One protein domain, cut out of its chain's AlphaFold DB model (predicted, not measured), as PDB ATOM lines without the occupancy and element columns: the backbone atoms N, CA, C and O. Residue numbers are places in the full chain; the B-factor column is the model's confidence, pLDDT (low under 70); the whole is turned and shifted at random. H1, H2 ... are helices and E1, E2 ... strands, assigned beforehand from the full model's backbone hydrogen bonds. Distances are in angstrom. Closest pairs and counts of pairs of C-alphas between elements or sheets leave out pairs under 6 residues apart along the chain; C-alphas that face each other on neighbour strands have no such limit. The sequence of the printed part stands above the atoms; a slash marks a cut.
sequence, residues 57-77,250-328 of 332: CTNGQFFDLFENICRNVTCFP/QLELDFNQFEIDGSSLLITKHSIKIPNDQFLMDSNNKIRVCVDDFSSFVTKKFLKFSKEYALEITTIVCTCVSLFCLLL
ATOM      1  N   CYS A  57       8.018 -95.572 -28.996       79.06
ATOM      2  CA  CYS A  57       9.428 -96.019 -29.040       79.06
ATOM      3  C   CYS A  57       9.823 -96.722 -30.351       79.06
ATOM      4  O   CYS A  57       8.951 -97.144 -31.110       79.06
ATOM      5  N   THR A  58      11.128 -96.827 -30.650       84.44
ATOM      6  CA  THR A  58      11.610 -97.592 -31.821       84.44
ATOM      7  C   THR A  58      11.547 -99.102 -31.566       84.44
ATOM      8  O   THR A  58      11.354 -99.538 -30.435       84.44
ATOM      9  N   ASN A  59      11.732 -99.930 -32.602       80.44
ATOM     10  CA  ASN A  59      11.826-101.385 -32.420       80.44
ATOM     11  C   ASN A  59      12.924-101.730 -31.399       80.44
ATOM     12  O   ASN A  59      14.000-101.130 -31.422       80.44
ATOM     13  N   GLY A  60      12.646-102.689 -30.513       85.25
ATOM     14  CA  GLY A  60      13.558-103.059 -29.430       85.25
ATOM     15  C   GLY A  60      13.601-102.069 -28.264       85.25
ATOM     16  O   GLY A  60      14.544-102.087 -27.475       85.25
ATOM     17  N   GLN A  61      12.595-101.203 -28.145       89.44
ATOM     18  CA  GLN A  61      12.429-100.309 -27.007       89.44
ATOM     19  C   GLN A  61      11.050-100.469 -26.366       89.44
ATOM     20  O   GLN A  61      10.057-100.753 -27.032       89.44
ATOM     21  N   PHE A  62      10.997-100.239 -25.058       88.81
ATOM     22  CA  PHE A  62       9.797-100.274 -24.237       88.81
ATOM     23  C   PHE A  62       9.500 -98.876 -23.702       88.81
ATOM     24  O   PHE A  62      10.398 -98.196 -23.204       88.81
ATOM     25  N   PHE A  63       8.241 -98.458 -23.779       87.38
ATOM     26  CA  PHE A  63       7.825 -97.165 -23.255       87.38
ATOM     27  C   PHE A  63       7.532 -97.256 -21.757       87.38
ATOM     28  O   PHE A  63       6.548 -97.868 -21.338       87.38
ATOM     29  N   ASP A  64       8.382 -96.630 -20.949       82.94
ATOM     30  CA  ASP A  64       8.160 -96.475 -19.518       82.94
ATOM     31  C   ASP A  64       7.196 -95.309 -19.281       82.94
ATOM     32  O   ASP A  64       7.578 -94.138 -19.340       82.94
ATOM     33  N   LEU A  65       5.934 -95.648 -19.003       77.12
ATOM     34  CA  LEU A  65       4.858 -94.686 -18.754       77.12
ATOM     35  C   LEU A  65       5.125 -93.757 -17.569       77.12
ATOM     36  O   LEU A  65       4.579 -92.655 -17.532       77.12
ATOM     37  N   PHE A  66       5.914 -94.186 -16.585       74.50
ATOM     38  CA  PHE A  66       6.120 -93.383 -15.389       74.50
ATOM     39  C   PHE A  66       7.241 -92.360 -15.537       74.50
ATOM     40  O   PHE A  66       7.160 -91.249 -15.011       74.50
ATOM     41  N   GLU A  67       8.289 -92.746 -16.252       78.25
ATOM     42  CA  GLU A  67       9.400 -91.858 -16.579       78.25
ATOM     43  C   GLU A  67       9.137 -91.052 -17.851       78.25
ATOM     44  O   GLU A  67       9.813 -90.056 -18.096       78.25
ATOM     45  N   ASN A  68       8.131 -91.453 -18.636       82.06
ATOM     46  CA  ASN A  68       7.829 -90.898 -19.950       82.06
ATOM     47  C   ASN A  68       9.051 -90.975 -20.890       82.06
ATOM     48  O   ASN A  68       9.373 -90.021 -21.599       82.06
ATOM     49  N   ILE A  69       9.755 -92.115 -20.867       86.62
ATOM     50  CA  ILE A  69      10.952 -92.378 -21.682       86.62
ATOM     51  C   ILE A  69      10.869 -93.731 -22.387       86.62
ATOM     52  O   ILE A  69      10.182 -94.650 -21.944       86.62
ATOM     53  N   CYS A  70      11.651 -93.879 -23.452       88.06
ATOM     54  CA  CYS A  70      11.904 -95.171 -24.079       88.06
ATOM     55  C   CYS A  70      13.134 -95.828 -23.490       88.06
ATOM     56  O   CYS A  70      14.230 -95.267 -23.529       88.06
ATOM     57  N   ARG A  71      12.955 -97.042 -22.983       87.44
ATOM     58  CA  ARG A  71      14.031 -97.884 -22.478       87.44
ATOM     59  C   ARG A  71      14.428 -98.889 -23.536       87.44
ATOM     60  O   ARG A  71      13.567 -99.479 -24.184       87.44
ATOM     61  N   ASN A  72      15.725 -99.114 -23.683       89.62
ATOM     62  CA  ASN A  72      16.206-100.188 -24.536       89.62
ATOM     63  C   ASN A  72      15.843-101.538 -23.913       89.62
ATOM     64  O   ASN A  72      16.059-101.764 -22.721       89.62
ATOM     65  N   VAL A  73      15.307-102.424 -24.743       92.31
ATOM     66  CA  VAL A  73      15.036-103.809 -24.383       92.31
ATOM     67  C   VAL A  73      16.251-104.635 -24.771       92.31
ATOM     68  O   VAL A  73      16.760-104.560 -25.888       92.31
ATOM     69  N   THR A  74      16.731-105.424 -23.824       92.88
ATOM     70  CA  THR A  74      17.894-106.296 -23.985       92.88
ATOM     71  C   THR A  74      17.514-107.736 -23.665       92.88
ATOM     72  O   THR A  74      16.390-108.020 -23.258       92.88
ATOM     73  N   CYS A  75      18.437-108.665 -23.882       93.38
ATOM     74  CA  CYS A  75      18.251-110.073 -23.561       93.38
ATOM     75  C   CYS A  75      19.345-110.550 -22.612       93.38
ATOM     76  O   CYS A  75      20.406-109.929 -22.495       93.38
ATOM     77  N   PHE A  76      19.100-111.690 -21.968       91.62
ATOM     78  CA  PHE A  76      20.106-112.359 -21.155       91.62
ATOM     79  C   PHE A  76      21.405-112.602 -21.959       91.62
ATOM     80  O   PHE A  76      21.333-112.886 -23.160       91.62
ATOM     81  N   PRO A  77      22.602-112.514 -21.344       89.31
ATOM     82  CA  PRO A  77      23.862-112.741 -22.048       89.31
ATOM     83  C   PRO A  77      23.879-114.048 -22.855       89.31
ATOM     84  O   PRO A  77      23.492-115.110 -22.372       89.31
ATOM     85  N   GLN A 250      14.245-108.002 -21.493       94.69
ATOM     86  CA  GLN A 250      14.639-107.372 -20.235       94.69
ATOM     87  C   GLN A 250      14.800-105.860 -20.371       94.69
ATOM     88  O   GLN A 250      15.385-105.367 -21.336       94.69
ATOM     89  N   LEU A 251      14.351-105.132 -19.352       92.19
ATOM     90  CA  LEU A 251      14.658-103.720 -19.151       92.19
ATOM     91  C   LEU A 251      15.853-103.587 -18.227       92.19
ATOM     92  O   LEU A 251      15.902-104.247 -17.192       92.19
ATOM     93  N   GLU A 252      16.778-102.706 -18.585       89.31
ATOM     94  CA  GLU A 252      17.884-102.316 -17.719       89.31
ATOM     95  C   GLU A 252      17.485-101.072 -16.910       89.31
ATOM     96  O   GLU A 252      16.995-100.080 -17.463       89.31
ATOM     97  N   LEU A 253      17.653-101.156 -15.592       86.50
ATOM     98  CA  LEU A 253      17.426-100.067 -14.649       86.50
ATOM     99  C   LEU A 253      18.771 -99.486 -14.215       86.50
ATOM    100  O   LEU A 253      19.701-100.224 -13.868       86.50
ATOM    101  N   ASP A 254      18.854 -98.159 -14.217       82.56
ATOM    102  CA  ASP A 254      20.033 -97.434 -13.754       82.56
ATOM    103  C   ASP A 254      20.108 -97.435 -12.220       82.56
ATOM    104  O   ASP A 254      19.090 -97.468 -11.530       82.56
ATOM    105  N   PHE A 255      21.323 -97.354 -11.673       80.50
ATOM    106  CA  PHE A 255      21.591 -97.442 -10.227       80.50
ATOM    107  C   PHE A 255      20.865 -96.389  -9.374       80.50
ATOM    108  O   PHE A 255      20.690 -96.577  -8.177       80.50
ATOM    109  N   ASN A 256      20.474 -95.261  -9.966       83.31
ATOM    110  CA  ASN A 256      19.748 -94.184  -9.291       83.31
ATOM    111  C   ASN A 256      18.224 -94.395  -9.280       83.31
ATOM    112  O   ASN A 256      17.507 -93.634  -8.631       83.31
ATOM    113  N   GLN A 257      17.723 -95.395 -10.003       82.00
ATOM    114  CA  GLN A 257      16.293 -95.684 -10.125       82.00
ATOM    115  C   GLN A 257      15.814 -96.706  -9.097       82.00
ATOM    116  O   GLN A 257      14.609 -96.945  -8.989       82.00
ATOM    117  N   PHE A 258      16.730 -97.319  -8.348       86.06
ATOM    118  CA  PHE A 258      16.394 -98.386  -7.427       86.06
ATOM    119  C   PHE A 258      17.212 -98.361  -6.137       86.06
ATOM    120  O   PHE A 258      18.328 -97.858  -6.087       86.06
ATOM    121  N   GLU A 259      16.645 -98.981  -5.111       86.44
ATOM    122  CA  GLU A 259      17.272 -99.286  -3.833       86.44
ATOM    123  C   GLU A 259      17.029-100.760  -3.510       86.44
ATOM    124  O   GLU A 259      15.958-101.299  -3.786       86.44
ATOM    125  N   ILE A 260      18.024-101.435  -2.941       82.88
ATOM    126  CA  ILE A 260      17.870-102.820  -2.490       82.88
ATOM    127  C   ILE A 260      17.359-102.783  -1.046       82.88
ATOM    128  O   ILE A 260      18.072-102.349  -0.143       82.88
ATOM    129  N   ASP A 261      16.123-103.234  -0.843       80.19
ATOM    130  CA  ASP A 261      15.445-103.339   0.452       80.19
ATOM    131  C   ASP A 261      15.384-104.816   0.869       80.19
ATOM    132  O   ASP A 261      14.424-105.539   0.575       80.19
ATOM    133  N   GLY A 262      16.459-105.299   1.498       76.81
ATOM    134  CA  GLY A 262      16.577-106.688   1.948       76.81
ATOM    135  C   GLY A 262      16.483-107.691   0.792       76.81
ATOM    136  O   GLY A 262      17.361-107.745  -0.064       76.81
ATOM    137  N   SER A 263      15.416-108.498   0.774       71.69
ATOM    138  CA  SER A 263      15.161-109.524  -0.249       71.69
ATOM    139  C   SER A 263      14.331-109.015  -1.434       71.69
ATOM    140  O   SER A 263      13.541-109.761  -2.028       71.69
ATOM    141  N   SER A 264      14.414-107.720  -1.720       81.56
ATOM    142  CA  SER A 264      13.622-107.100  -2.772       81.56
ATOM    143  C   SER A 264      14.249-105.818  -3.284       81.56
ATOM    144  O   SER A 264      15.039-105.160  -2.610       81.56
ATOM    145  N   LEU A 265      13.830-105.443  -4.479       84.88
ATOM    146  CA  LEU A 265      14.186-104.206  -5.131       84.88
ATOM    147  C   LEU A 265      13.062-103.188  -4.986       84.88
ATOM    148  O   LEU A 265      11.927-103.450  -5.375       84.88
ATOM    149  N   LEU A 266      13.379-102.002  -4.493       86.62
ATOM    150  CA  LEU A 266      12.486-100.860  -4.488       86.62
ATOM    151  C   LEU A 266      12.848 -99.928  -5.645       86.62
ATOM    152  O   LEU A 266      13.911 -99.320  -5.640       86.62
ATOM    153  N   ILE A 267      11.956 -99.753  -6.617       85.44
ATOM    154  CA  ILE A 267      12.090 -98.687  -7.617       85.44
ATOM    155  C   ILE A 267      11.698 -97.377  -6.934       85.44
ATOM    156  O   ILE A 267      10.518 -97.163  -6.636       85.44
ATOM    157  N   THR A 268      12.683 -96.520  -6.673       81.19
ATOM    158  CA  THR A 268      12.594 -95.385  -5.738       81.19
ATOM    159  C   THR A 268      11.498 -94.397  -6.116       81.19
ATOM    160  O   THR A 268      10.613 -94.104  -5.311       81.19
ATOM    161  N   LYS A 269      11.483 -93.948  -7.375       77.25
ATOM    162  CA  LYS A 269      10.554 -92.913  -7.859       77.25
ATOM    163  C   LYS A 269       9.083 -93.320  -7.769       77.25
ATOM    164  O   LYS A 269       8.206 -92.475  -7.598       77.25
ATOM    165  N   HIS A 270       8.809 -94.616  -7.867       73.44
ATOM    166  CA  HIS A 270       7.446 -95.131  -7.890       73.44
ATOM    167  C   HIS A 270       7.159 -96.078  -6.751       73.44
ATOM    168  O   HIS A 270       6.124 -96.716  -6.805       73.44
ATOM    169  N   SER A 271       8.015 -96.210  -5.740       81.50
ATOM    170  CA  SER A 271       7.845 -97.153  -4.626       81.50
ATOM    171  C   SER A 271       7.281 -98.517  -5.074       81.50
ATOM    172  O   SER A 271       6.278 -98.995  -4.534       81.50
ATOM    173  N   ILE A 272       7.817 -99.071  -6.167       83.75
ATOM    174  CA  ILE A 272       7.427-100.394  -6.670       83.75
ATOM    175  C   ILE A 272       8.392-101.392  -6.061       83.75
ATOM    176  O   ILE A 272       9.597-101.252  -6.237       83.75
ATOM    177  N   LYS A 273       7.854-102.386  -5.361       86.81
ATOM    178  CA  LYS A 273       8.637-103.448  -4.742       86.81
ATOM    179  C   LYS A 273       8.644-104.664  -5.666       86.81
ATOM    180  O   LYS A 273       7.585-105.243  -5.906       86.81
ATOM    181  N   ILE A 274       9.812-105.011  -6.196       85.06
ATOM    182  CA  ILE A 274      10.046-106.183  -7.040       85.06
ATOM    183  C   ILE A 274      10.756-107.246  -6.188       85.06
ATOM    184  O   ILE A 274      11.833-106.980  -5.654       85.06
ATOM    185  N   PRO A 275      10.166-108.433  -6.016       82.31
ATOM    186  CA  PRO A 275      10.803-109.567  -5.350       82.31
ATOM    187  C   PRO A 275      12.149-109.983  -5.976       82.31
ATOM    188  O   PRO A 275      12.329-109.853  -7.188       82.31
ATOM    189  N   ASN A 276      13.076-110.525  -5.176       77.31
ATOM    190  CA  ASN A 276      14.388-111.005  -5.652       77.31
ATOM    191  C   ASN A 276      14.309-112.030  -6.789       77.31
ATOM    192  O   ASN A 276      15.192-112.073  -7.637       77.31
ATOM    193  N   ASP A 277      13.238-112.819  -6.862       74.94
ATOM    194  CA  ASP A 277      13.026-113.789  -7.934       74.94
ATOM    195  C   ASP A 277      12.737-113.174  -9.307       74.94
ATOM    196  O   ASP A 277      12.778-113.878 -10.317       74.94
ATOM    197  N   GLN A 278      12.447-111.875  -9.363       83.81
ATOM    198  CA  GLN A 278      11.957-111.194 -10.562       83.81
ATOM    199  C   GLN A 278      12.972-110.225 -11.168       83.81
ATOM    200  O   GLN A 278      12.698-109.628 -12.211       83.81
ATOM    201  N   PHE A 279      14.176-110.125 -10.601       86.50
ATOM    202  CA  PHE A 279      15.245-109.314 -11.170       86.50
ATOM    203  C   PHE A 279      16.601-110.018 -11.162       86.50
ATOM    204  O   PHE A 279      16.841-110.980 -10.443       86.50
ATOM    205  N   LEU A 280      17.497-109.525 -12.009       85.12
ATOM    206  CA  LEU A 280      18.887-109.936 -12.091       85.12
ATOM    207  C   LEU A 280      19.783-108.741 -11.838       85.12
ATOM    208  O   LEU A 280      19.590-107.703 -12.461       85.12
ATOM    209  N   MET A 281      20.799-108.909 -11.004       82.75
ATOM    210  CA  MET A 281      21.869-107.931 -10.868       82.75
ATOM    211  C   MET A 281      23.080-108.404 -11.671       82.75
ATOM    212  O   MET A 281      23.579-109.510 -11.465       82.75
ATOM    213  N   ASP A 282      23.527-107.595 -12.627       77.50
ATOM    214  CA  ASP A 282      24.724-107.895 -13.404       77.50
ATOM    215  C   ASP A 282      26.007-107.473 -12.666       77.50
ATOM    216  O   ASP A 282      25.985-106.798 -11.636       77.50
ATOM    217  N   SER A 283      27.163-107.866 -13.206       76.69
ATOM    218  CA  SER A 283      28.475-107.564 -12.615       76.69
ATOM    219  C   SER A 283      28.812-106.069 -12.542       76.69
ATOM    220  O   SER A 283      29.798-105.700 -11.912       76.69
ATOM    221  N   ASN A 284      28.046-105.219 -13.228       78.19
ATOM    222  CA  ASN A 284      28.207-103.769 -13.233       78.19
ATOM    223  C   ASN A 284      27.182-103.087 -12.316       78.19
ATOM    224  O   ASN A 284      26.952-101.886 -12.453       78.19
ATOM    225  N   ASN A 285      26.563-103.844 -11.403       76.25
ATOM    226  CA  ASN A 285      25.488-103.397 -10.520       76.25
ATOM    227  C   ASN A 285      24.264-102.860 -11.270       76.25
ATOM    228  O   ASN A 285      23.505-102.064 -10.716       76.25
ATOM    229  N   LYS A 286      24.060-103.271 -12.523       82.12
ATOM    230  CA  LYS A 286      22.840-102.936 -13.249       82.12
ATOM    231  C   LYS A 286      21.791-103.983 -12.981       82.12
ATOM    232  O   LYS A 286      22.097-105.173 -12.903       82.12
ATOM    233  N   ILE A 287      20.551-103.535 -12.881       88.00
ATOM    234  CA  ILE A 287      19.441-104.432 -12.621       88.00
ATOM    235  C   ILE A 287      18.639-104.648 -13.884       88.00
ATOM    236  O   ILE A 287      18.348-103.711 -14.623       88.00
ATOM    237  N   ARG A 288      18.288-105.907 -14.124       89.75
ATOM    238  CA  ARG A 288      17.479-106.336 -15.253       89.75
ATOM    239  C   ARG A 288      16.205-106.995 -14.772       89.75
ATOM    240  O   ARG A 288      16.247-107.890 -13.934       89.75
ATOM    241  N   VAL A 289      15.082-106.567 -15.329       91.38
ATOM    242  CA  VAL A 289      13.742-107.082 -15.017       91.38
ATOM    243  C   VAL A 289      13.071-107.472 -16.325       91.38
ATOM    244  O   VAL A 289      13.241-106.775 -17.326       91.38
ATOM    245  N   CYS A 290      12.308-108.565 -16.344       92.69
ATOM    246  CA  CYS A 290      11.513-108.908 -17.522       92.69
ATOM    247  C   CYS A 290      10.510-107.790 -17.844       92.69
ATOM    248  O   CYS A 290       9.854-107.261 -16.946       92.69
ATOM    249  N   VAL A 291      10.351-107.469 -19.131       92.12
ATOM    250  CA  VAL A 291       9.407-106.445 -19.613       92.12
ATOM    251  C   VAL A 291       7.986-106.721 -19.114       92.12
ATOM    252  O   VAL A 291       7.328-105.817 -18.599       92.12
ATOM    253  N   ASP A 292       7.539-107.975 -19.197       90.50
ATOM    254  CA  ASP A 292       6.193-108.378 -18.774       90.50
ATOM    255  C   ASP A 292       5.973-108.173 -17.271       90.50
ATOM    256  O   ASP A 292       4.928-107.672 -16.849       90.50
ATOM    257  N   ASP A 293       6.977-108.513 -16.458       88.62
ATOM    258  CA  ASP A 293       6.903-108.360 -15.005       88.62
ATOM    259  C   ASP A 293       6.858-106.875 -14.644       88.62
ATOM    260  O   ASP A 293       5.943-106.446 -13.933       88.62
ATOM    261  N   PHE A 294       7.750-106.069 -15.233       87.25
ATOM    262  CA  PHE A 294       7.761-104.615 -15.067       87.25
ATOM    263  C   PHE A 294       6.418-103.983 -15.452       87.25
ATOM    264  O   PHE A 294       5.827-103.250 -14.654       87.25
ATOM    265  N   SER A 295       5.889-104.321 -16.633       86.50
ATOM    266  CA  SER A 295       4.582-103.849 -17.093       86.50
ATOM    267  C   SER A 295       3.473-104.234 -16.114       86.50
ATOM    268  O   SER A 295       2.604-103.416 -15.812       86.50
ATOM    269  N   SER A 296       3.509-105.449 -15.561       84.88
ATOM    270  CA  SER A 296       2.504-105.893 -14.594       84.88
ATOM    271  C   SER A 296       2.522-105.057 -13.307       84.88
ATOM    272  O   SER A 296       1.456-104.708 -12.789       84.88
ATOM    273  N   PHE A 297       3.706-104.677 -12.804       82.88
ATOM    274  CA  PHE A 297       3.819-103.819 -11.620       82.88
ATOM    275  C   PHE A 297       3.316-102.407 -11.904       82.88
ATOM    276  O   PHE A 297       2.583-101.839 -11.087       82.88
ATOM    277  N   VAL A 298       3.659-101.872 -13.078       78.62
ATOM    278  CA  VAL A 298       3.215-100.557 -13.551       78.62
ATOM    279  C   VAL A 298       1.693-100.501 -13.612       78.62
ATOM    280  O   VAL A 298       1.077 -99.642 -12.977       78.62
ATOM    281  N   THR A 299       1.066-101.460 -14.298       79.25
ATOM    282  CA  THR A 299      -0.392-101.509 -14.446       79.25
ATOM    283  C   THR A 299      -1.090-101.682 -13.100       79.25
ATOM    284  O   THR A 299      -2.044-100.957 -12.811       79.25
ATOM    285  N   LYS A 300      -0.608-102.585 -12.232       79.69
ATOM    286  CA  LYS A 300      -1.176-102.779 -10.884       79.69
ATOM    287  C   LYS A 300      -1.139-101.491 -10.064       79.69
ATOM    288  O   LYS A 300      -2.130-101.151  -9.415       79.69
ATOM    289  N   LYS A 301      -0.022-100.760 -10.106       76.62
ATOM    290  CA  LYS A 301       0.120 -99.506  -9.363       76.62
ATOM    291  C   LYS A 301      -0.760 -98.398  -9.941       76.62
ATOM    292  O   LYS A 301      -1.436 -97.715  -9.177       76.62
ATOM    293  N   PHE A 302      -0.818 -98.264 -11.264       73.38
ATOM    294  CA  PHE A 302      -1.692 -97.296 -11.928       73.38
ATOM    295  C   PHE A 302      -3.173 -97.534 -11.593       73.38
ATOM    296  O   PHE A 302      -3.892 -96.599 -11.246       73.38
ATOM    297  N   LEU A 303      -3.619 -98.794 -11.604       74.69
ATOM    298  CA  LEU A 303      -4.982 -99.163 -11.207       74.69
ATOM    299  C   LEU A 303      -5.276 -98.828  -9.740       74.69
ATOM    300  O   LEU A 303      -6.384 -98.397  -9.427       74.69
ATOM    301  N   LYS A 304      -4.300 -99.012  -8.843       75.06
ATOM    302  CA  LYS A 304      -4.440 -98.630  -7.433       75.06
ATOM    303  C   LYS A 304      -4.614 -97.115  -7.286       75.06
ATOM    304  O   LYS A 304      -5.590 -96.690  -6.675       75.06
ATOM    305  N   PHE A 305      -3.749 -96.323  -7.923       74.31
ATOM    306  CA  PHE A 305      -3.860 -94.862  -7.913       74.31
ATOM    307  C   PHE A 305      -5.187 -94.368  -8.496       74.31
ATOM    308  O   PHE A 305      -5.833 -93.507  -7.910       74.31
ATOM    309  N   SER A 306      -5.626 -94.936  -9.622       73.62
ATOM    310  CA  SER A 306      -6.894 -94.554 -10.255       73.62
ATOM    311  C   SER A 306      -8.096 -94.805  -9.337       73.62
ATOM    312  O   SER A 306      -8.987 -93.960  -9.258       73.62
ATOM    313  N   LYS A 307      -8.108 -95.923  -8.599       75.94
ATOM    314  CA  LYS A 307      -9.172 -96.231  -7.633       75.94
ATOM    315  C   LYS A 307      -9.171 -95.281  -6.439       75.94
ATOM    316  O   LYS A 307     -10.238 -94.816  -6.051       75.94
ATOM    317  N   GLU A 308      -8.001 -94.997  -5.874       80.69
ATOM    318  CA  GLU A 308      -7.862 -94.075  -4.739       80.69
ATOM    319  C   GLU A 308      -8.308 -92.660  -5.124       80.69
ATOM    320  O   GLU A 308      -9.129 -92.066  -4.431       80.69
ATOM    321  N   TYR A 309      -7.878 -92.173  -6.290       78.00
ATOM    322  CA  TYR A 309      -8.251 -90.852  -6.795       78.00
ATOM    323  C   TYR A 309      -9.746 -90.745  -7.134       78.00
ATOM    324  O   TYR A 309     -10.396 -89.749  -6.822       78.00
ATOM    325  N   ALA A 310     -10.330 -91.790  -7.733       82.00
ATOM    326  CA  ALA A 310     -11.770 -91.837  -7.985       82.00
ATOM    327  C   ALA A 310     -12.579 -91.808  -6.678       82.00
ATOM    328  O   ALA A 310     -13.604 -91.127  -6.604       82.00
ATOM    329  N   LEU A 311     -12.114 -92.513  -5.642       85.44
ATOM    330  CA  LEU A 311     -12.735 -92.508  -4.318       85.44
ATOM    331  C   LEU A 311     -12.626 -91.129  -3.651       85.44
ATOM    332  O   LEU A 311     -13.605 -90.646  -3.086       85.44
ATOM    333  N   GLU A 312     -11.466 -90.482  -3.753       87.75
ATOM    334  CA  GLU A 312     -11.222 -89.140  -3.220       87.75
ATOM    335  C   GLU A 312     -12.140 -88.106  -3.879       87.75
ATOM    336  O   GLU A 312     -12.881 -87.413  -3.181       87.75
ATOM    337  N   ILE A 313     -12.194 -88.069  -5.217       88.06
ATOM    338  CA  ILE A 313     -13.109 -87.186  -5.955       88.06
ATOM    339  C   ILE A 313     -14.556 -87.459  -5.558       88.06
ATOM    340  O   ILE A 313     -15.298 -86.523  -5.272       88.06
ATOM    341  N   THR A 314     -14.964 -88.729  -5.517       90.94
ATOM    342  CA  THR A 314     -16.340 -89.087  -5.146       90.94
ATOM    343  C   THR A 314     -16.663 -88.595  -3.735       90.94
ATOM    344  O   THR A 314     -17.725 -88.022  -3.513       90.94
ATOM    345  N   THR A 315     -15.723 -88.731  -2.798       92.25
ATOM    346  CA  THR A 315     -15.879 -88.255  -1.417       92.25
ATOM    347  C   THR A 315     -15.987 -86.735  -1.360       92.25
ATOM    348  O   THR A 315     -16.870 -86.219  -0.675       92.25
ATOM    349  N   ILE A 316     -15.155 -86.005  -2.109       93.69
ATOM    350  CA  ILE A 316     -15.221 -84.540  -2.197       93.69
ATOM    351  C   ILE A 316     -16.575 -84.106  -2.761       93.69
ATOM    352  O   ILE A 316     -17.248 -83.275  -2.153       93.69
ATOM    353  N   VAL A 317     -17.015 -84.705  -3.872       95.00
ATOM    354  CA  VAL A 317     -18.309 -84.397  -4.497       95.00
ATOM    355  C   VAL A 317     -19.452 -84.663  -3.518       95.00
ATOM    356  O   VAL A 317     -20.290 -83.784  -3.312       95.00
ATOM    357  N   CYS A 318     -19.464 -85.824  -2.856       94.19
ATOM    358  CA  CYS A 318     -20.465 -86.145  -1.840       94.19
ATOM    359  C   CYS A 318     -20.448 -85.136  -0.686       94.19
ATOM    360  O   CYS A 318     -21.505 -84.656  -0.286       94.19
ATOM    361  N   THR A 319     -19.267 -84.755  -0.199       94.94
ATOM    362  CA  THR A 319     -19.120 -83.793   0.903       94.94
ATOM    363  C   THR A 319     -19.632 -82.409   0.503       94.94
ATOM    364  O   THR A 319     -20.374 -81.789   1.264       94.94
ATOM    365  N   CYS A 320     -19.311 -81.941  -0.705       95.50
ATOM    366  CA  CYS A 320     -19.813 -80.674  -1.239       95.50
ATOM    367  C   CYS A 320     -21.340 -80.677  -1.370       95.50
ATOM    368  O   CYS A 320     -21.982 -79.707  -0.972       95.50
ATOM    369  N   VAL A 321     -21.928 -81.768  -1.875       96.06
ATOM    370  CA  VAL A 321     -23.389 -81.911  -1.980       96.06
ATOM    371  C   VAL A 321     -24.035 -81.924  -0.593       96.06
ATOM    372  O   VAL A 321     -25.007 -81.207  -0.372       96.06
ATOM    373  N   SER A 322     -23.479 -82.665   0.370       95.62
ATOM    374  CA  SER A 322     -23.987 -82.694   1.748       95.62
ATOM    375  C   SER A 322     -23.905 -81.328   2.436       95.62
ATOM    376  O   SER A 322     -24.868 -80.917   3.081       95.62
ATOM    377  N   LEU A 323     -22.796 -80.600   2.266       95.06
ATOM    378  CA  LEU A 323     -22.634 -79.239   2.787       95.06
ATOM    379  C   LEU A 323     -23.623 -78.263   2.146       95.06
ATOM    380  O   LEU A 323     -24.206 -77.437   2.845       95.06
ATOM    381  N   PHE A 324     -23.847 -78.375   0.836       95.62
ATOM    382  CA  PHE A 324     -24.815 -77.543   0.129       95.62
ATOM    383  C   PHE A 324     -26.250 -77.806   0.608       95.62
ATOM    384  O   PHE A 324     -26.986 -76.862   0.882       95.62
ATOM    385  N   CYS A 325     -26.629 -79.075   0.792       95.31
ATOM    386  CA  CYS A 325     -27.927 -79.445   1.361       95.31
ATOM    387  C   CYS A 325     -28.106 -78.914   2.790       95.31
ATOM    388  O   CYS A 325     -29.164 -78.373   3.103       95.31
ATOM    389  N   LEU A 326     -27.071 -79.012   3.634       93.88
ATOM    390  CA  LEU A 326     -27.072 -78.430   4.981       93.88
ATOM    391  C   LEU A 326     -27.289 -76.913   4.940       93.88
ATOM    392  O   LEU A 326     -28.105 -76.376   5.686       93.88
ATOM    393  N   LEU A 327     -26.589 -76.217   4.046       93.94
ATOM    394  CA  LEU A 327     -26.699 -74.769   3.910       93.94
ATOM    395  C   LEU A 327     -28.100 -74.345   3.447       93.94
ATOM    396  O   LEU A 327     -28.654 -73.396   3.993       93.94
ATOM    397  N   LEU A 328     -28.704 -75.087   2.513       92.88
ATOM    398  CA  LEU A 328     -30.093 -74.871   2.103       92.88
ATOM    399  C   LEU A 328     -31.065 -75.039   3.275       92.88
ATOM    400  O   LEU A 328     -31.893 -74.157   3.479       92.88
TER     401      LEU A 328
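This is residues 57 to 77 and 250 to 328 of the 332 residues of an uncharacterized protein of Mytilus coruscus (UniProt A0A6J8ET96). A small compact head of two antiparallel sheets holds one end of a long helix, H1, whose residues 291 to 301 pack on the head and whose residues 303 to 328 stick out as an arm. The printed part has 100 residues, with eight named strands, E1 to E8, then H1; the class is mixed. The sheets run E1 E2 E3 E8 E7 and E4 E5 E6. The whole is only just extended, close to loose, with a radius of gyration of the C-alphas of 19.3 A; it spans 70 by 35 by 20 A, the arm making the length.

Find C-alpha 61 at (12.429, -100.309, -27.007), where E1, residues 61 to 64, begins. E2, residues 69 to 74, covers 15.7 A. After the cut come E3 at 250 to 253, E4 at 258 to 260, E5 at 264 to 267, E6 at 272 to 275, E7 at 279 to 281 and E8 at 287 to 290. H1, residues 291 to 328, runs 55.0 A to C-alpha 328 at (-30.093, -74.871, 2.103).

Begin with the strongly twisted five-strand sheet. In the hairpin E1 and E2, N 62 and O 71 are 2.8 A apart; between E2 and E3, look at N 74 and O 250, 2.8 A. E3 and E8 have N 251 and O 289 at 2.8 A, and the hairpin E7 and E8 has N 280 and O 288 at 2.8 A. H1 is on one face of this sheet, two layers; its closest C-alphas to E3 are Val 291 and Gln 250, 5.3 A. E4, E5 and E6 form a meander, each strand the antiparallel neighbour of the one before, with N 259 and O 266 at 2.8 A and N 265 and O 274 at 2.8 A. H1 is on this sheet too; the closest C-alphas of E6 and H1 are Ile 272 and Phe 297, 7.0 A. In H1 every O i to N i+4 pair is within hydrogen-bond range.

The farthest C-alphas, Pro 77 and Leu 328, are 70.2 A apart. Residues 78 to 249 are not printed; C-alphas 77 and 250 are 10.8 A apart across this cut. The links printed whole are tight. No printed residue is under 70 in pLDDT.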